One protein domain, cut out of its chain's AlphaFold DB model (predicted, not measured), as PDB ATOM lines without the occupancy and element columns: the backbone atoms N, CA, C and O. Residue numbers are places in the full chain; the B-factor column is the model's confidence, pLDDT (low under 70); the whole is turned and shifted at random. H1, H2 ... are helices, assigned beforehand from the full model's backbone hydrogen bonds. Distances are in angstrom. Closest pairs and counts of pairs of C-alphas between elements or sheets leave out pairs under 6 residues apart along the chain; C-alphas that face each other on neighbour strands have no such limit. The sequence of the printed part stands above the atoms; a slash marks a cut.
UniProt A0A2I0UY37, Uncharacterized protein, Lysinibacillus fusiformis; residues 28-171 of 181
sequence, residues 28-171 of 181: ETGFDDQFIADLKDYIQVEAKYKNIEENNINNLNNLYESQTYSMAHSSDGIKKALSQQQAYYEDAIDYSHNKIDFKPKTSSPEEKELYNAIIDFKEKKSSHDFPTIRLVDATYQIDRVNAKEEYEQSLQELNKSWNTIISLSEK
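AT A GLANCE: This is residues 28 to 171 of the 181 residues of an uncharacterized protein of Lysinibacillus fusiformis (UniProt A0A2I0UY37). Two helical hairpins, H1 with H2 and H3 with H4, lie side by side as a loose rod. The printed part has 144 residues with four named helices, H1 to H4 in order: all helix. The radius of gyration of the C-alphas is 18.4 A, the spans 62, 26 and 20 A.

IN THESE COORDINATES: H1, residues 33 to 69, 54.3 A long, begins at C-alpha (139.233, 125.763, 115.819). H2 is residues 75 to 98. H3 is residues 109 to 136. H4, residues 141 to 171, ends at C-alpha (141.001, 127.009, 132.832).

HOW THE PARTS SIT: H1 and H2 touch, opposite ways, closest at the C-alphas of Asn 56 and Tyr 88, 5.9 A. H3 and H4 touch, closest at those of Pro 131 and Tyr 151, 4.8 A. H1 and H3 only just touch, with 3 pairs of C-alphas within 8 A, closest Ile 57 and Val 136. Every O i to N i+4 pair is within hydrogen-bond range in H1, H2 and H4, 22 of 24 in H3.

THE WHOLE: The printed part has no cut. pLDDT is under 70 in 13 residues, among them 68 to 74.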
ATOM      1  N   GLU A  28     133.987 121.421 122.461       55.59
ATOM      2  CA  GLU A  28     133.494 121.465 123.850       55.59
ATOM      3  C   GLU A  28     134.066 122.659 124.637       55.59
ATOM      4  O   GLU A  28     133.590 122.979 125.723       55.59
ATOM      5  N   THR A  29     135.070 123.338 124.076       61.22
ATOM      6  CA  THR A  29     135.724 124.518 124.643       61.22
ATOM      7  C   THR A  29     134.985 125.833 124.354       61.22
ATOM      8  O   THR A  29     135.163 126.793 125.098       61.22
ATOM      9  N   GLY A  30     134.154 125.907 123.304       74.75
ATOM     10  CA  GLY A  30     133.539 127.164 122.848       74.75
ATOM     11  C   GLY A  30     134.489 128.105 122.088       74.75
ATOM     12  O   GLY A  30     134.140 129.265 121.870       74.75
ATOM     13  N   PHE A  31     135.670 127.616 121.690       86.12
ATOM     14  CA  PHE A  31     136.656 128.344 120.888       86.12
ATOM     15  C   PHE A  31     136.565 127.958 119.410       86.12
ATOM     16  O   PHE A  31     136.261 126.816 119.065       86.12
ATOM     17  N   ASP A  32     136.873 128.907 118.535       89.38
ATOM     18  CA  ASP A  32     137.081 128.665 117.117       89.38
ATOM     19  C   ASP A  32     138.317 127.771 116.900       89.38
ATOM     20  O   ASP A  32     139.391 127.982 117.473       89.38
ATOM     21  N   ASP A  33     138.171 126.747 116.058       87.75
ATOM     22  CA  ASP A  33     139.233 125.763 115.819       87.75
ATOM     23  C   ASP A  33     140.480 126.404 115.191       87.75
ATOM     24  O   ASP A  33     141.603 125.994 115.499       87.75
ATOM     25  N   GLN A  34     140.305 127.428 114.345       89.81
ATOM     26  CA  GLN A  34     141.424 128.153 113.743       89.81
ATOM     27  C   GLN A  34     142.131 129.014 114.790       89.81
ATOM     28  O   GLN A  34     143.359 129.025 114.821       89.81
ATOM     29  N   PHE A  35     141.385 129.672 115.685       91.50
ATOM     30  CA  PHE A  35     141.971 130.397 116.816       91.50
ATOM     31  C   PHE A  35     142.884 129.487 117.650       91.50
ATOM     32  O   PHE A  35     144.011 129.867 117.971       91.50
ATOM     33  N   ILE A  36     142.425 128.274 117.977       90.94
ATOM     34  CA  ILE A  36     143.209 127.311 118.762       90.94
ATOM     35  C   ILE A  36     144.434 126.809 117.995       90.94
ATOM     36  O   ILE A  36     145.504 126.690 118.593       90.94
ATOM     37  N   ALA A  37     144.300 126.516 116.701       89.94
ATOM     38  CA  ALA A  37     145.424 126.091 115.870       89.94
ATOM     39  C   ALA A  37     146.515 127.174 115.803       89.94
ATOM     40  O   ALA A  37     147.663 126.907 116.152       89.94
ATOM     41  N   ASP A  38     146.132 128.411 115.475       92.38
ATOM     42  CA  ASP A  38     147.051 129.551 115.399       92.38
ATOM     43  C   ASP A  38     147.741 129.808 116.749       92.38
ATOM     44  O   ASP A  38     148.925 130.153 116.807       92.38
ATOM     45  N   LEU A  39     147.004 129.642 117.852       94.25
ATOM     46  CA  LEU A  39     147.529 129.843 119.199       94.25
ATOM     47  C   LEU A  39     148.548 128.763 119.574       94.25
ATOM     48  O   LEU A  39     149.567 129.083 120.182       94.25
ATOM     49  N   LYS A  40     148.311 127.501 119.202       93.56
ATOM     50  CA  LYS A  40     149.269 126.411 119.438       93.56
ATOM     51  C   LYS A  40     150.575 126.633 118.689       93.56
ATOM     52  O   LYS A  40     151.635 126.536 119.305       93.56
ATOM     53  N   ASP A  41     150.495 126.996 117.413       93.81
ATOM     54  CA  ASP A  41     151.682 127.282 116.602       93.81
ATOM     55  C   ASP A  41     152.484 128.447 117.202       93.81
ATOM     56  O   ASP A  41     153.700 128.353 117.380       93.81
ATOM     57  N   TYR A  42     151.794 129.525 117.593       95.62
ATOM     58  CA  TYR A  42     152.415 130.660 118.275       95.62
ATOM     59  C   TYR A  42     153.128 130.238 119.568       95.62
ATOM     60  O   TYR A  42     154.313 130.523 119.742       95.62
ATOM     61  N   ILE A  43     152.434 129.524 120.462       95.50
ATOM     62  CA  ILE A  43     152.991 129.088 121.748       95.50
ATOM     63  C   ILE A  43     154.194 128.165 121.555       95.50
ATOM     64  O   ILE A  43     155.174 128.298 122.288       95.50
ATOM     65  N   GLN A  44     154.170 127.283 120.555       94.81
ATOM     66  CA  GLN A  44     155.293 126.399 120.253       94.81
ATOM     67  C   GLN A  44     156.562 127.186 119.892       94.81
ATOM     68  O   GLN A  44     157.647 126.877 120.394       94.81
ATOM     69  N   VAL A  45     156.439 128.212 119.043       95.12
ATOM     70  CA  VAL A  45     157.573 129.065 118.656       95.12
ATOM     71  C   VAL A  45     158.089 129.867 119.853       95.12
ATOM     72  O   VAL A  45     159.297 129.885 120.100       95.12
ATOM     73  N   GLU A  46     157.193 130.481 120.628       95.69
ATOM     74  CA  GLU A  46     157.569 131.282 121.800       95.69
ATOM     75  C   GLU A  46     158.242 130.444 122.894       95.69
ATOM     76  O   GLU A  46     159.279 130.845 123.427       95.69
ATOM     77  N   ALA A  47     157.699 129.262 123.200       94.44
ATOM     78  CA  ALA A  47     158.251 128.357 124.207       94.44
ATOM     79  C   ALA A  47     159.661 127.883 123.827       94.44
ATOM     80  O   ALA A  47     160.566 127.871 124.666       94.44
ATOM     81  N   LYS A  48     159.862 127.535 122.549       94.62
ATOM     82  CA  LYS A  48     161.171 127.129 122.028       94.62
ATOM     83  C   LYS A  48     162.193 128.254 122.170       94.62
ATOM     84  O   LYS A  48     163.289 128.008 122.668       94.62
ATOM     85  N   TYR A  49     161.839 129.471 121.756       94.56
ATOM     86  CA  TYR A  49     162.746 130.610 121.861       94.56
ATOM     87  C   TYR A  49     163.091 130.935 123.315       94.56
ATOM     88  O   TYR A  49     164.267 131.072 123.633       94.56
ATOM     89  N   LYS A  50     162.093 130.969 124.208       93.75
ATOM     90  CA  LYS A  50     162.308 131.217 125.639       93.75
ATOM     91  C   LYS A  50     163.326 130.240 126.243       93.75
ATOM     92  O   LYS A  50     164.225 130.666 126.958       93.75
ATOM     93  N   ASN A  51     163.217 128.947 125.932       93.38
ATOM     94  CA  ASN A  51     164.152 127.928 126.423       93.38
ATOM     95  C   ASN A  51     165.585 128.165 125.903       93.38
ATOM     96  O   ASN A  51     166.547 128.133 126.671       93.38
ATOM     97  N   ILE A  52     165.734 128.448 124.604       92.81
ATOM     98  CA  ILE A  52     167.038 128.753 123.993       92.81
ATOM     99  C   ILE A  52     167.663 130.003 124.631       92.81
ATOM    100  O   ILE A  52     168.829 129.975 125.024       92.81
ATOM    101  N   GLU A  53     166.877 131.069 124.789       93.50
ATOM    102  CA  GLU A  53     167.299 132.308 125.439       93.50
ATOM    103  C   GLU A  53     167.793 132.050 126.870       93.50
ATOM    104  O   GLU A  53     168.920 132.414 127.208       93.50
ATOM    105  N   GLU A  54     166.997 131.362 127.695       92.81
ATOM    106  CA  GLU A  54     167.356 131.031 129.079       92.81
ATOM    107  C   GLU A  54     168.657 130.218 129.154       92.81
ATOM    108  O   GLU A  54     169.513 130.498 129.997       92.81
ATOM    109  N   ASN A  55     168.863 129.255 128.252       94.19
ATOM    110  CA  ASN A  55     170.110 128.487 128.193       94.19
ATOM    111  C   ASN A  55     171.316 129.367 127.850       94.19
ATOM    112  O   ASN A  55     172.364 129.259 128.492       94.19
ATOM    113  N   ASN A  56     171.172 130.261 126.869       92.69
ATOM    114  CA  ASN A  56     172.235 131.180 126.477       92.69
ATOM    115  C   ASN A  56     172.608 132.139 127.613       92.69
ATOM    116  O   ASN A  56     173.798 132.330 127.890       92.69
ATOM    117  N   ILE A  57     171.615 132.687 128.319       92.31
ATOM    118  CA  ILE A  57     171.844 133.580 129.459       92.31
ATOM    119  C   ILE A  57     172.467 132.835 130.645       92.31
ATOM    120  O   ILE A  57     173.420 133.332 131.250       92.31
ATOM    121  N   ASN A  58     172.012 131.619 130.949       91.56
ATOM    122  CA  ASN A  58     172.610 130.793 132.001       91.56
ATOM    123  C   ASN A  58     174.077 130.463 131.704       91.56
ATOM    124  O   ASN A  58     174.937 130.605 132.578       91.56
ATOM    125  N   ASN A  59     174.394 130.080 130.465       89.69
ATOM    126  CA  ASN A  59     175.772 129.836 130.043       89.69
ATOM    127  C   ASN A  59     176.639 131.090 130.194       89.69
ATOM    128  O   ASN A  59     177.765 131.007 130.692       89.69
ATOM    129  N   LEU A  60     176.112 132.254 129.811       88.69
ATOM    130  CA  LEU A  60     176.830 133.516 129.923       88.69
ATOM    131  C   LEU A  60     177.094 133.905 131.386       88.69
ATOM    132  O   LEU A  60     178.226 134.239 131.737       88.69
ATOM    133  N   ASN A  61     176.089 133.788 132.256       86.69
ATOM    134  CA  ASN A  61     176.235 134.050 133.688       86.69
ATOM    135  C   ASN A  61     177.282 133.132 134.332       86.69
ATOM    136  O   ASN A  61     178.164 133.613 135.046       86.69
ATOM    137  N   ASN A  62     177.263 131.836 134.007       85.50
ATOM    138  CA  ASN A  62     178.267 130.882 134.484       85.50
ATOM    139  C   ASN A  62     179.690 131.275 134.043       85.50
ATOM    140  O   ASN A  62     180.645 131.184 134.824       85.50
ATOM    141  N   LEU A  63     179.853 131.754 132.802       84.31
ATOM    142  CA  LEU A  63     181.136 132.266 132.315       84.31
ATOM    143  C   LEU A  63     181.572 133.512 133.095       84.31
ATOM    144  O   LEU A  63     182.725 133.578 133.527       84.31
ATOM    145  N   TYR A  64     180.676 134.471 133.327       80.50
ATOM    146  CA  TYR A  64     180.982 135.684 134.091       80.50
ATOM    147  C   TYR A  64     181.372 135.405 135.541       80.50
ATOM    148  O   TYR A  64     182.335 135.999 136.041       80.50
ATOM    149  N   GLU A  65     180.681 134.483 136.206       78.94
ATOM    150  CA  GLU A  65     181.025 134.056 137.559       78.94
ATOM    151  C   GLU A  65     182.422 133.421 137.572       78.94
ATOM    152  O   GLU A  65     183.289 133.860 138.332       78.94
ATOM    153  N   SER A  66     182.712 132.497 136.648       75.94
ATOM    154  CA  SER A  66     184.033 131.856 136.551       75.94
ATOM    155  C   SER A  66     185.187 132.850 136.334       75.94
ATOM    156  O   SER A  66     186.260 132.698 136.919       75.94
ATOM    157  N   GLN A  67     184.957 133.909 135.550       70.94
ATOM    158  CA  GLN A  67     185.935 134.974 135.295       70.94
ATOM    159  C   GLN A  67     186.146 135.899 136.496       70.94
ATOM    160  O   GLN A  67     187.200 136.513 136.611       70.94
ATOM    161  N   THR A  68     185.163 136.024 137.383       68.50
ATOM    162  CA  THR A  68     185.284 136.860 138.583       68.50
ATOM    163  C   THR A  68     186.127 136.159 139.651       68.50
ATOM    164  O   THR A  68     186.929 136.798 140.330       68.50
ATOM    165  N   TYR A  69     186.001 134.832 139.766       60.34
ATOM    166  CA  TYR A  69     186.782 134.022 140.710       60.34
ATOM    167  C   TYR A  69     188.221 133.756 140.244       60.34
ATOM    168  O   TYR A  69     189.126 133.593 141.062       60.34
ATOM    169  N   SER A  70     188.456 133.746 138.932       56.00
ATOM    170  CA  SER A  70     189.786 133.692 138.331       56.00
ATOM    171  C   SER A  70     190.239 135.119 138.011       56.00
ATOM    172  O   SER A  70     189.875 135.655 136.972       56.00
ATOM    173  N   MET A  71     191.095 135.735 138.839       48.81
ATOM    174  CA  MET A  71     191.724 137.052 138.572       48.81
ATOM    175  C   MET A  71     192.409 137.188 137.185       48.81
ATOM    176  O   MET A  71     192.875 138.267 136.828       48.81
ATOM    177  N   ALA A  72     192.491 136.120 136.388       50.53
ATOM    178  CA  ALA A  72     192.980 136.137 135.023       50.53
ATOM    179  C   ALA A  72     191.829 136.302 134.014       50.53
ATOM    180  O   ALA A  72     191.089 135.361 133.723       50.53
ATOM    181  N   HIS A  73     191.754 137.477 133.385       59.00
ATOM    182  CA  HIS A  73     191.111 137.644 132.079       59.00
ATOM    183  C   HIS A  73     191.991 136.975 131.013       59.00
ATOM    184  O   HIS A  73     192.679 137.640 130.238       59.00
ATOM    185  N   SER A  74     192.066 135.642 131.023       64.19
ATOM    186  CA  SER A  74     192.813 134.924 129.994       64.19
ATOM    187  C   SER A  74     192.150 135.152 128.632       64.19
ATOM    188  O   SER A  74     190.925 135.269 128.530       64.19
ATOM    189  N   SER A  75     192.958 135.195 127.569       72.94
ATOM    190  CA  SER A  75     192.456 135.329 126.193       72.94
ATOM    191  C   SER A  75     191.370 134.292 125.873       72.94
ATOM    192  O   SER A  75     190.416 134.598 125.164       72.94
ATOM    193  N   ASP A  76     191.463 133.091 126.448       78.88
ATOM    194  CA  ASP A  76     190.509 132.008 126.212       78.88
ATOM    195  C   ASP A  76     189.179 132.195 126.955       78.88
ATOM    196  O   ASP A  76     188.131 131.838 126.418       78.88
ATOM    197  N   GLY A  77     189.185 132.798 128.149       75.50
ATOM    198  CA  GLY A  77     187.955 133.161 128.860       75.50
ATOM    199  C   GLY A  77     187.153 134.232 128.117       75.50
ATOM    200  O   GLY A  77     185.935 134.109 127.991       75.50
ATOM    201  N   ILE A  78     187.845 135.235 127.562       77.31
ATOM    202  CA  ILE A  78     187.235 136.285 126.734       77.31
ATOM    203  C   ILE A  78     186.659 135.689 125.445       77.31
ATOM    204  O   ILE A  78     185.508 135.961 125.116       77.31
ATOM    205  N   LYS A  79     187.413 134.827 124.744       82.56
ATOM    206  CA  LYS A  79     186.923 134.151 123.529       82.56
ATOM    207  C   LYS A  79     185.637 133.366 123.788       82.56
ATOM    208  O   LYS A  79     184.706 133.480 123.006       82.56
ATOM    209  N   LYS A  80     185.566 132.610 124.892       85.88
ATOM    210  CA  LYS A  80     184.361 131.844 125.250       85.88
ATOM    211  C   LYS A  80     183.150 132.742 125.509       85.88
ATOM    212  O   LYS A  80     182.070 132.426 125.025       85.88
ATOM    213  N   ALA A  81     183.327 133.847 126.236       83.75
ATOM    214  CA  ALA A  81     182.242 134.801 126.475       83.75
ATOM    215  C   ALA A  81     181.743 135.431 125.166       83.75
ATOM    216  O   ALA A  81     180.541 135.437 124.924       83.75
ATOM    217  N   LEU A  82     182.654 135.861 124.286       86.75
ATOM    218  CA  LEU A  82     182.301 136.401 122.968       86.75
ATOM    219  C   LEU A  82     181.552 135.377 122.103       86.75
ATOM    220  O   LEU A  82     180.570 135.724 121.458       86.75
ATOM    221  N   SER A  83     181.973 134.107 122.108       89.00
ATOM    222  CA  SER A  83     181.248 133.045 121.399       89.00
ATOM    223  C   SER A  83     179.837 132.833 121.950       89.00
ATOM    224  O   SER A  83     178.915 132.605 121.174       89.00
ATOM    225  N   GLN A  84     179.644 132.937 123.269       90.56
ATOM    226  CA  GLN A  84     178.318 132.806 123.878       90.56
ATOM    227  C   GLN A  84     177.413 134.008 123.572       90.56
ATOM    228  O   GLN A  84     176.222 133.825 123.327       90.56
ATOM    229  N   GLN A  85     177.971 135.222 123.546       91.25
ATOM    230  CA  GLN A  85     177.257 136.418 123.087       91.25
ATOM    231  C   GLN A  85     176.837 136.272 121.620       91.25
ATOM    232  O   GLN A  85     175.693 136.547 121.273       91.25
ATOM    233  N   GLN A  86     177.736 135.781 120.761       93.31
ATOM    234  CA  GLN A  86     177.428 135.535 119.354       93.31
ATOM    235  C   GLN A  86     176.288 134.522 119.184       93.31
ATOM    236  O   GLN A  86     175.363 134.802 118.428       93.31
ATOM    237  N   ALA A  87     176.314 133.401 119.913       94.56
ATOM    238  CA  ALA A  87     175.242 132.402 119.871       94.56
ATOM    239  C   ALA A  87     173.874 133.007 120.238       94.56
ATOM    240  O   ALA A  87     172.898 132.792 119.527       94.56
ATOM    241  N   TYR A  88     173.821 133.848 121.281       94.81
ATOM    242  CA  TYR A  88     172.598 134.571 121.644       94.81
ATOM    243  C   TYR A  88     172.057 135.420 120.481       94.81
ATOM    244  O   TYR A  88     170.867 135.357 120.177       94.81
ATOM    245  N   TYR A  89     172.912 136.193 119.803       95.12
ATOM    246  CA  TYR A  89     172.468 137.027 118.682       95.12
ATOM    247  C   TYR A  89     172.054 136.213 117.455       95.12
ATOM    248  O   TYR A  89     171.112 136.600 116.766       95.12
ATOM    249  N   GLU A  90     172.728 135.098 117.176       96.00
ATOM    250  CA  GLU A  90     172.341 134.183 116.099       96.00
ATOM    251  C   GLU A  90     170.947 133.591 116.353       96.00
ATOM    252  O   GLU A  90     170.098 133.633 115.458       96.00
ATOM    253  N   ASP A  91     170.669 133.152 117.582       95.00
ATOM    254  CA  ASP A  91     169.354 132.635 117.977       95.00
ATOM    255  C   ASP A  91     168.269 133.727 117.964       95.00
ATOM    256  O   ASP A  91     167.137 133.484 117.535       95.00
ATOM    257  N   ALA A  92     168.601 134.958 118.368       93.44
ATOM    258  CA  ALA A  92     167.688 136.100 118.287       93.44
ATOM    259  C   ALA A  92     167.334 136.453 116.830       93.44
ATOM    260  O   ALA A  92     166.182 136.779 116.524       93.44
ATOM    261  N   ILE A  93     168.303 136.357 115.912       95.38
ATOM    262  CA  ILE A  93     168.075 136.537 114.475       95.38
ATOM    263  C   ILE A  93     167.184 135.415 113.935       95.38
ATOM    264  O   ILE A  93     166.216 135.711 113.232       95.38
ATOM    265  N   ASP A  94     167.462 134.153 114.267       95.38
ATOM    266  CA  ASP A  94     166.628 133.016 113.858       95.38
ATOM    267  C   ASP A  94     165.179 133.183 114.332       95.38
ATOM    268  O   ASP A  94     164.243 133.125 113.531       95.38
ATOM    269  N   TYR A  95     164.979 133.523 115.606       94.88
ATOM    270  CA  TYR A  95     163.654 133.832 116.133       94.88
ATOM    271  C   TYR A  95     162.993 134.995 115.394       94.88
ATOM    272  O   TYR A  95     161.813 134.918 115.060       94.88
ATOM    273  N   SER A  96     163.730 136.058 115.064       93.12
ATOM    274  CA  SER A  96     163.168 137.192 114.322       93.12
ATOM    275  C   SER A  96     162.606 136.800 112.947       93.12
ATOM    276  O   SER A  96     161.623 137.407 112.508       93.12
ATOM    277  N   HIS A  97     163.189 135.780 112.305       94.94
ATOM    278  CA  HIS A  97     162.728 135.217 111.035       94.94
ATOM    279  C   HIS A  97     161.578 134.216 111.203       94.94
ATOM    280  O   HIS A  97     160.728 134.122 110.318       94.94
ATOM    281  N   ASN A  98     161.544 133.493 112.324       92.88
ATOM    282  CA  ASN A  98     160.592 132.409 112.581       92.88
ATOM    283  C   ASN A  98     159.394 132.809 113.461       92.88
ATOM    284  O   ASN A  98     158.465 132.017 113.622       92.88
ATOM    285  N   LYS A  99     159.393 134.013 114.047       93.31
ATOM    286  CA  LYS A  99     158.312 134.489 114.921       93.31
ATOM    287  C   LYS A  99     156.968 134.540 114.194       93.31
ATOM    288  O   LYS A  99     156.881 134.933 113.030       93.31
ATOM    289  N   ILE A 100     155.904 134.232 114.928       93.12
ATOM    290  CA  ILE A 100     154.533 134.235 114.411       93.12
ATOM    291  C   ILE A 100     153.819 135.512 114.858       93.12
ATOM    292  O   ILE A 100     153.699 135.805 116.050       93.12
ATOM    293  N   ASP A 101     153.295 136.280 113.899       90.94
ATOM    294  CA  ASP A 101     152.428 137.421 114.201       90.94
ATOM    295  C   ASP A 101     151.014 136.943 114.556       90.94
ATOM    296  O   ASP A 101     150.119 136.879 113.716       90.94
ATOM    297  N   PHE A 102     150.816 136.573 115.823       91.62
ATOM    298  CA  PHE A 102     149.510 136.139 116.318       91.62
ATOM    299  C   PHE A 102     148.516 137.309 116.402       91.62
ATOM    300  O   PHE A 102     148.589 138.127 117.328       91.62
ATOM    301  N   LYS A 103     147.605 137.376 115.422       90.25
ATOM    302  CA  LYS A 103     146.504 138.353 115.294       90.25
ATOM    303  C   LYS A 103     145.203 137.660 114.863       90.25
ATOM    304  O   LYS A 103     144.681 137.948 113.779       90.25
ATOM    305  N   PRO A 104     144.684 136.721 115.666       87.88
ATOM    306  CA  PRO A 104     143.462 136.020 115.314       87.88
ATOM    307  C   PRO A 104     142.257 136.967 115.369       87.88
ATOM    308  O   PRO A 104     142.282 138.028 116.004       87.88
ATOM    309  N   LYS A 105     141.156 136.561 114.740       86.00
ATOM    310  CA  LYS A 105     139.852 137.167 115.024       86.00
ATOM    311  C   LYS A 105     139.309 136.540 116.302       86.00
ATOM    312  O   LYS A 105     139.232 135.325 116.390       86.00
ATOM    313  N   THR A 106     138.912 137.369 117.259       84.81
ATOM    314  CA  THR A 106     138.231 136.916 118.477       84.81
ATOM    315  C   THR A 106     136.724 137.042 118.286       84.81
ATOM    316  O   THR A 106     136.223 138.117 117.944       84.81
ATOM    317  N   SER A 107     136.011 135.959 118.529       84.50
ATOM    318  CA  SER A 107     134.571 135.783 118.388       84.50
ATOM    319  C   SER A 107     133.860 135.563 119.729       84.50
ATOM    320  O   SER A 107     132.663 135.839 119.821       84.50
ATOM    321  N   SER A 108     134.593 135.176 120.781       89.38
ATOM    322  CA  SER A 108     134.069 134.995 122.140       89.38
ATOM    323  C   SER A 108     134.793 135.852 123.200       89.38
ATOM    324  O   SER A 108     135.924 136.313 122.983       89.38
ATOM    325  N   PRO A 109     134.157 136.119 124.359       91.38
ATOM    326  CA  PRO A 109     134.827 136.719 125.515       91.38
ATOM    327  C   PRO A 109     136.060 135.936 125.984       91.38
ATOM    328  O   PRO A 109     137.050 136.548 126.381       91.38
ATOM    329  N   GLU A 110     136.021 134.609 125.906       93.12
ATOM    330  CA  GLU A 110     137.088 133.705 126.330       93.12
ATOM    331  C   GLU A 110     138.307 133.788 125.394       93.12
ATOM    332  O   GLU A 110     139.444 133.910 125.854       93.12
ATOM    333  N   GLU A 111     138.083 133.839 124.076       94.12
ATOM    334  CA  GLU A 111     139.128 134.110 123.076       94.12
ATOM    335  C   GLU A 111     139.772 135.473 123.289       94.12
ATOM    336  O   GLU A 111     140.990 135.624 123.179       94.12
ATOM    337  N   LYS A 112     138.958 136.477 123.626       93.94
ATOM    338  CA  LYS A 112     139.452 137.817 123.933       93.94
ATOM    339  C   LYS A 112     140.296 137.835 125.209       93.94
ATOM    340  O   LYS A 112     141.290 138.555 125.247       93.94
ATOM    341  N   GLU A 113     139.928 137.070 126.237       95.50
ATOM    342  CA  GLU A 113     140.713 136.939 127.473       95.50
ATOM    343  C   GLU A 113     142.102 136.351 127.185       95.50
ATOM    344  O   GLU A 113     143.107 136.955 127.566       95.50
ATOM    345  N   LEU A 114     142.176 135.248 126.429       95.38
ATOM    346  CA  LEU A 114     143.454 134.671 125.991       95.38
ATOM    347  C   LEU A 114     144.255 135.628 125.116       95.38
ATOM    348  O   LEU A 114     145.444 135.826 125.352       95.38
ATOM    349  N   TYR A 115     143.616 136.253 124.129       95.50
ATOM    350  CA  TYR A 115     144.292 137.191 123.239       95.50
ATOM    351  C   TYR A 115     144.891 138.379 124.007       95.50
ATOM    352  O   TYR A 115     146.026 138.772 123.740       95.50
ATOM    353  N   ASN A 116     144.184 138.906 125.011       96.31
ATOM    354  CA  ASN A 116     144.716 139.956 125.879       96.31
ATOM    355  C   ASN A 116     145.919 139.476 126.707       96.31
ATOM    356  O   ASN A 116     146.870 140.235 126.867       96.31
ATOM    357  N   ALA A 117     145.912 138.231 127.198       97.38
ATOM    358  CA  ALA A 117     147.071 137.658 127.886       97.38
ATOM    359  C   ALA A 117     148.283 137.512 126.946       97.38
ATOM    360  O   ALA A 117     149.410 137.778 127.356       97.38
ATOM    361  N   ILE A 118     148.064 137.170 125.668       97.06
ATOM    362  CA  ILE A 118     149.133 137.170 124.658       97.06
ATOM    363  C   ILE A 118     149.673 138.585 124.408       97.06
ATOM    364  O   ILE A 118     150.881 138.752 124.248       97.06
ATOM    365  N   ILE A 119     148.809 139.604 124.368       96.38
ATOM    366  CA  ILE A 119     149.245 141.002 124.228       96.38
ATOM    367  C   ILE A 119     150.123 141.412 125.414       96.38
ATOM    368  O   ILE A 119     151.226 141.900 125.185       96.38
ATOM    369  N   ASP A 120     149.676 141.164 126.649       97.50
ATOM    370  CA  ASP A 120     150.470 141.458 127.849       97.50
ATOM    371  C   ASP A 120     151.830 140.748 127.793       97.50
ATOM    372  O   ASP A 120     152.865 141.386 127.966       97.50
ATOM    373  N   PHE A 121     151.863 139.464 127.422       97.31
ATOM    374  CA  PHE A 121     153.121 138.730 127.261       97.31
ATOM    375  C   PHE A 121     154.052 139.376 126.230       97.31
ATOM    376  O   PHE A 121     155.243 139.530 126.497       97.31
ATOM    377  N   LYS A 122     153.529 139.807 125.075       95.50
ATOM    378  CA  LYS A 122     154.319 140.508 124.048       95.50
ATOM    379  C   LYS A 122     154.880 141.836 124.568       95.50
ATOM    380  O   LYS A 122     156.031 142.161 124.278       95.50
ATOM    381  N   GLU A 123     154.107 142.586 125.349       96.12
ATOM    382  CA  GLU A 123     154.561 143.833 125.978       96.12
ATOM    383  C   GLU A 123     155.660 143.580 127.021       96.12
ATOM    384  O   GLU A 123     156.691 144.263 127.021       96.12
ATOM    385  N   LYS A 124     155.486 142.562 127.876       97.31
ATOM    386  CA  LYS A 124     156.512 142.144 128.840       97.31
ATOM    387  C   LYS A 124     157.774 141.659 128.139       97.31
ATOM    388  O   LYS A 124     158.859 142.044 128.558       97.31
ATOM    389  N   LYS A 125     157.648 140.900 127.048       95.00
ATOM    390  CA  LYS A 125     158.781 140.433 126.239       95.00
ATOM    391  C   LYS A 125     159.559 141.605 125.647       95.00
ATOM    392  O   LYS A 125     160.753 141.715 125.878       95.00
ATOM    393  N   SER A 126     158.867 142.551 125.011       93.38
ATOM    394  CA  SER A 126     159.510 143.762 124.484       93.38
ATOM    395  C   SER A 126     160.208 144.586 125.570       93.38
ATOM    396  O   SER A 126     161.202 145.252 125.289       93.38
ATOM    397  N   SER A 127     159.688 144.570 126.798       93.81
ATOM    398  CA  SER A 127     160.314 145.244 127.941       93.81
ATOM    399  C   SER A 127     161.504 144.460 128.505       93.81
ATOM    400  O   SER A 127     162.418 145.067 129.055       93.81
ATOM    401  N   HIS A 128     161.495 143.131 128.371       95.81
ATOM    402  CA  HIS A 128     162.566 142.224 128.784       95.81
ATOM    403  C   HIS A 128     163.772 142.265 127.834       95.81
ATOM    404  O   HIS A 128     164.904 142.151 128.297       95.81
ATOM    405  N   ASP A 129     163.548 142.528 126.541       92.44
ATOM    406  CA  ASP A 129     164.606 142.573 125.523       92.44
ATOM    407  C   ASP A 129     165.772 143.501 125.918       92.44
ATOM    408  O   ASP A 129     166.942 143.159 125.742       92.44
ATOM    409  N   PHE A 130     165.479 144.677 126.485       91.31
ATOM    410  CA  PHE A 130     166.517 145.647 126.841       91.31
ATOM    411  C   PHE A 130     167.408 145.187 128.015       91.31
ATOM    412  O   PHE A 130     168.631 145.176 127.846       91.31
ATOM    413  N   PRO A 131     166.862 144.776 129.179       92.44
ATOM    414  CA  PRO A 131     167.644 144.136 130.235       92.44
ATOM    415  C   PRO A 131     168.458 142.927 129.759       92.44
ATOM    416  O   PRO A 131     169.624 142.798 130.138       92.44
ATOM    417  N   THR A 132     167.892 142.079 128.893       92.75
ATOM    418  CA  THR A 132     168.601 140.916 128.342       92.75
ATOM    419  C   THR A 132     169.810 141.339 127.515       92.75
ATOM    420  O   THR A 132     170.917 140.872 127.778       92.75
ATOM    421  N   ILE A 133     169.647 142.280 126.580       91.81
ATOM    422  CA  ILE A 133     170.762 142.795 125.769       91.81
ATOM    423  C   ILE A 133     171.840 143.419 126.661       91.81
ATOM    424  O   ILE A 133     173.023 143.145 126.478       91.81
ATOM    425  N   ARG A 134     171.452 144.205 127.674       90.12
ATOM    426  CA  ARG A 134     172.415 144.785 128.622       90.12
ATOM    427  C   ARG A 134     173.220 143.723 129.361       90.12
ATOM    428  O   ARG A 134     174.414 143.928 129.562       90.12
ATOM    429  N   LEU A 135     172.592 142.623 129.774       91.31
ATOM    430  CA  LEU A 135     173.287 141.511 130.422       91.31
ATOM    431  C   LEU A 135     174.233 140.801 129.447       91.31
ATOM    432  O   LEU A 135     175.375 140.499 129.809       91.31
ATOM    433  N   VAL A 136     173.787 140.583 128.208       91.12
ATOM    434  CA  VAL A 136     174.603 139.991 127.139       91.12
ATOM    435  C   VAL A 136     175.860 140.822 126.892       91.12
ATOM    436  O   VAL A 136     176.965 140.277 126.924       91.12
ATOM    437  N   ASP A 137     175.715 142.140 126.776       88.31
ATOM    438  CA  ASP A 137     176.800 143.080 126.480       88.31
ATOM    439  C   ASP A 137     177.652 143.480 127.698       88.31
ATOM    440  O   ASP A 137     178.645 144.198 127.559       88.31
ATOM    441  N   ALA A 138     177.305 143.040 128.912       82.88
ATOM    442  CA  ALA A 138     177.967 143.499 130.128       82.88
ATOM    443  C   ALA A 138     179.434 143.025 130.231       82.88
ATOM    444  O   ALA A 138     179.749 141.911 130.663       82.88
ATOM    445  N   THR A 139     180.381 143.910 129.918       68.06
ATOM    446  CA  THR A 139     181.819 143.591 129.943       68.06
ATOM    447  C   THR A 139     182.490 143.819 131.298       68.06
ATOM    448  O   THR A 139     183.435 143.096 131.612       68.06
ATOM    449  N   TYR A 140     182.021 144.773 132.110       64.12
ATOM    450  CA  TYR A 140     182.629 145.146 133.398       64.12
ATOM    451  C   TYR A 140     181.835 144.628 134.600       64.12
ATOM    452  O   TYR A 140     180.616 144.522 134.560       64.12
ATOM    453  N   GLN A 141     182.523 144.342 135.710       64.00
ATOM    454  CA  GLN A 141     181.933 143.667 136.873       64.00
ATOM    455  C   GLN A 141     180.755 144.425 137.516       64.00
ATOM    456  O   GLN A 141     179.771 143.794 137.887       64.00
ATOM    457  N   ILE A 142     180.826 145.756 137.633       62.25
ATOM    458  CA  ILE A 142     179.731 146.569 138.201       62.25
ATOM    459  C   ILE A 142     178.529 146.602 137.246       62.25
ATOM    460  O   ILE A 142     177.394 146.411 137.679       62.25
ATOM    461  N   ASP A 143     178.782 146.765 135.946       72.88
ATOM    462  CA  ASP A 143     177.734 146.767 134.921       72.88
ATOM    463  C   ASP A 143     177.028 145.406 134.834       72.88
ATOM    464  O   ASP A 143     175.816 145.360 134.641       72.88
ATOM    465  N   ARG A 144     177.760 144.304 135.068       77.00
ATOM    466  CA  ARG A 144     177.213 142.938 135.119       77.00
ATOM    467  C   ARG A 144     176.235 142.728 136.270       77.00
ATOM    468  O   ARG A 144     175.199 142.117 136.055       77.00
ATOM    469  N   VAL A 145     176.547 143.207 137.477       80.50
ATOM    470  CA  VAL A 145     175.664 143.018 138.645       80.50
ATOM    471  C   VAL A 145     174.339 143.748 138.437       80.50
ATOM    472  O   VAL A 145     173.283 143.140 138.580       80.50
ATOM    473  N   ASN A 146     174.398 145.013 138.015       84.31
ATOM    474  CA  ASN A 146     173.193 145.802 137.760       84.31
ATOM    475  C   ASN A 146     172.382 145.231 136.585       84.31
ATOM    476  O   ASN A 146     171.164 145.116 136.677       84.31
ATOM    477  N   ALA A 147     173.044 144.825 135.494       87.75
ATOM    478  CA  ALA A 147     172.358 144.215 134.355       87.75
ATOM    479  C   ALA A 147     171.709 142.869 134.713       87.75
ATOM    480  O   ALA A 147     170.616 142.578 134.234       87.75
ATOM    481  N   LYS A 148     172.345 142.065 135.578       90.50
ATOM    482  CA  LYS A 148     171.777 140.801 136.068       90.50
ATOM    483  C   LYS A 148     170.525 141.044 136.908       90.50
ATOM    484  O   LYS A 148     169.525 140.375 136.686       90.50
ATOM    485  N   GLU A 149     170.554 142.015 137.818       91.25
ATOM    486  CA  GLU A 149     169.385 142.355 138.636       91.25
ATOM    487  C   GLU A 149     168.205 142.841 137.773       91.25
ATOM    488  O   GLU A 149     167.082 142.362 137.930       91.25
ATOM    489  N   GLU A 150     168.452 143.736 136.812       93.00
ATOM    490  CA  GLU A 150     167.418 144.201 135.875       93.00
ATOM    491  C   GLU A 150     166.860 143.060 135.003       93.00
ATOM    492  O   GLU A 150     165.648 142.977 134.763       93.00
ATOM    493  N   TYR A 151     167.731 142.159 134.535       94.69
ATOM    494  CA  TYR A 151     167.330 140.964 133.796       94.69
ATOM    495  C   TYR A 151     166.439 140.056 134.646       94.69
ATOM    496  O   TYR A 151     165.356 139.682 134.209       94.69
ATOM    497  N   GLU A 152     166.839 139.743 135.879       94.75
ATOM    498  CA  GLU A 152     166.074 138.866 136.772       94.75
ATOM    499  C   GLU A 152     164.702 139.460 137.116       94.75
ATOM    500  O   GLU A 152     163.698 138.745 137.104       94.75
ATOM    501  N   GLN A 153     164.629 140.770 137.368       95.62
ATOM    502  CA  GLN A 153     163.362 141.458 137.626       95.62
ATOM    503  C   GLN A 153     162.429 141.413 136.409       95.62
ATOM    504  O   GLN A 153     161.248 141.083 136.534       95.62
ATOM    505  N   SER A 154     162.946 141.712 135.216       96.31
ATOM    506  CA  SER A 154     162.138 141.661 133.991       96.31
ATOM    507  C   SER A 154     161.740 140.229 133.606       96.31
ATOM    508  O   SER A 154     160.611 140.016 133.161       96.31
ATOM    509  N   LEU A 155     162.597 139.237 133.865       96.12
ATOM    510  CA  LEU A 155     162.298 137.817 133.672       96.12
ATOM    511  C   LEU A 155     161.156 137.350 134.584       96.12
ATOM    512  O   LEU A 155     160.299 136.581 134.153       96.12
ATOM    513  N   GLN A 156     161.108 137.813 135.836       96.75
ATOM    514  CA  GLN A 156     160.000 137.502 136.748       96.75
ATOM    515  C   GLN A 156     158.658 138.003 136.203       96.75
ATOM    516  O   GLN A 156     157.673 137.263 136.211       96.75
ATOM    517  N   GLU A 157     158.620 139.234 135.693       96.94
ATOM    518  CA  GLU A 157     157.422 139.812 135.078       96.94
ATOM    519  C   GLU A 157     157.014 139.070 133.798       96.94
ATOM    520  O   GLU A 157     155.834 138.765 133.609       96.94
ATOM    521  N   LEU A 158     157.983 138.714 132.948       96.75
ATOM    522  CA  LEU A 158     157.739 137.918 131.746       96.75
ATOM    523  C   LEU A 158     157.179 136.531 132.090       96.75
ATOM    524  O   LEU A 158     156.165 136.112 131.530       96.75
ATOM    525  N   ASN A 159     157.786 135.841 133.059       97.00
ATOM    526  CA  ASN A 159     157.337 134.530 133.529       97.00
ATOM    527  C   ASN A 159     155.939 134.588 134.145       97.00
ATOM    528  O   ASN A 159     155.140 133.678 133.947       97.00
ATOM    529  N   LYS A 160     155.604 135.662 134.863       97.75
ATOM    530  CA  LYS A 160     154.254 135.866 135.396       97.75
ATOM    531  C   LYS A 160     153.215 135.980 134.279       97.75
ATOM    532  O   LYS A 160     152.144 135.377 134.378       97.75
ATOM    533  N   SER A 161     153.531 136.714 133.214       97.81
ATOM    534  CA  SER A 161     152.658 136.819 132.044       97.81
ATOM    535  C   SER A 161     152.523 135.475 131.314       97.81
ATOM    536  O   SER A 161     151.412 135.009 131.061       97.81
ATOM    537  N   TRP A 162     153.632 134.756 131.111       97.19
ATOM    538  CA  TRP A 162     153.618 133.405 130.537       97.19
ATOM    539  C   TRP A 162     152.778 132.414 131.359       97.19
ATOM    540  O   TRP A 162     151.925 131.709 130.822       97.19
ATOM    541  N   ASN A 163     152.934 132.417 132.685       97.12
ATOM    542  CA  ASN A 163     152.151 131.581 133.598       97.12
ATOM    543  C   ASN A 163     150.657 131.927 133.584       97.12
ATOM    544  O   ASN A 163     149.821 131.063 133.855       97.12
ATOM    545  N   THR A 164     150.303 133.170 133.248       97.81
ATOM    546  CA  THR A 164     148.904 133.559 133.038       97.81
ATOM    547  C   THR A 164     148.332 132.838 131.817       97.81
ATOM    548  O   THR A 164     147.237 132.289 131.898       97.81
ATOM    549  N   ILE A 165     149.091 132.740 130.720       97.00
ATOM    550  CA  ILE A 165     148.682 131.984 129.524       97.00
ATOM    551  C   ILE A 165     148.521 130.492 129.849       97.00
ATOM    552  O   ILE A 165     147.521 129.891 129.455       97.00
ATOM    553  N   ILE A 166     149.454 129.904 130.610       95.88
ATOM    554  CA  ILE A 166     149.348 128.512 131.088       95.88
ATOM    555  C   ILE A 166     148.061 128.318 131.897       95.88
ATOM    556  O   ILE A 166     147.256 127.443 131.585       95.88
ATOM    557  N   SER A 167     147.814 129.196 132.870       96.19
ATOM    558  CA  SER A 167     146.624 129.127 133.726       96.19
ATOM    559  C   SER A 167     145.325 129.233 132.918       96.19
ATOM    560  O   SER A 167     144.351 128.542 133.210       96.19
ATOM    561  N   LEU A 168     145.292 130.076 131.880       95.62
ATOM    562  CA  LEU A 168     144.138 130.186 130.985       95.62
ATOM    563  C   LEU A 168     143.976 128.949 130.095       95.62
ATOM    564  O   LEU A 168     142.852 128.489 129.899       95.62
ATOM    565  N   SER A 169     145.074 128.370 129.601       93.50
ATOM    566  CA  SER A 169     145.041 127.092 128.879       93.50
ATOM    567  C   SER A 169     144.408 125.988 129.724       93.50
ATOM    568  O   SER A 169     143.613 125.205 129.206       93.50
ATOM    569  N   GLU A 170     144.745 125.917 131.013       92.50
ATOM    570  CA  GLU A 170     144.167 124.955 131.957       92.50
ATOM    571  C   GLU A 170     142.695 125.262 132.252       92.50
ATOM    572  O   GLU A 170     141.848 124.377 132.128       92.50
ATOM    573  N   LYS A 171     142.371 126.526 132.568       93.25
ATOM    574  CA  LYS A 171     141.001 127.009 132.832       93.25
ATOM    575  C   LYS A 171     140.029 126.621 131.717       93.25
ATOM    576  O   LYS A 171     138.897 126.239 132.005       93.25
TER     577      LYS A 171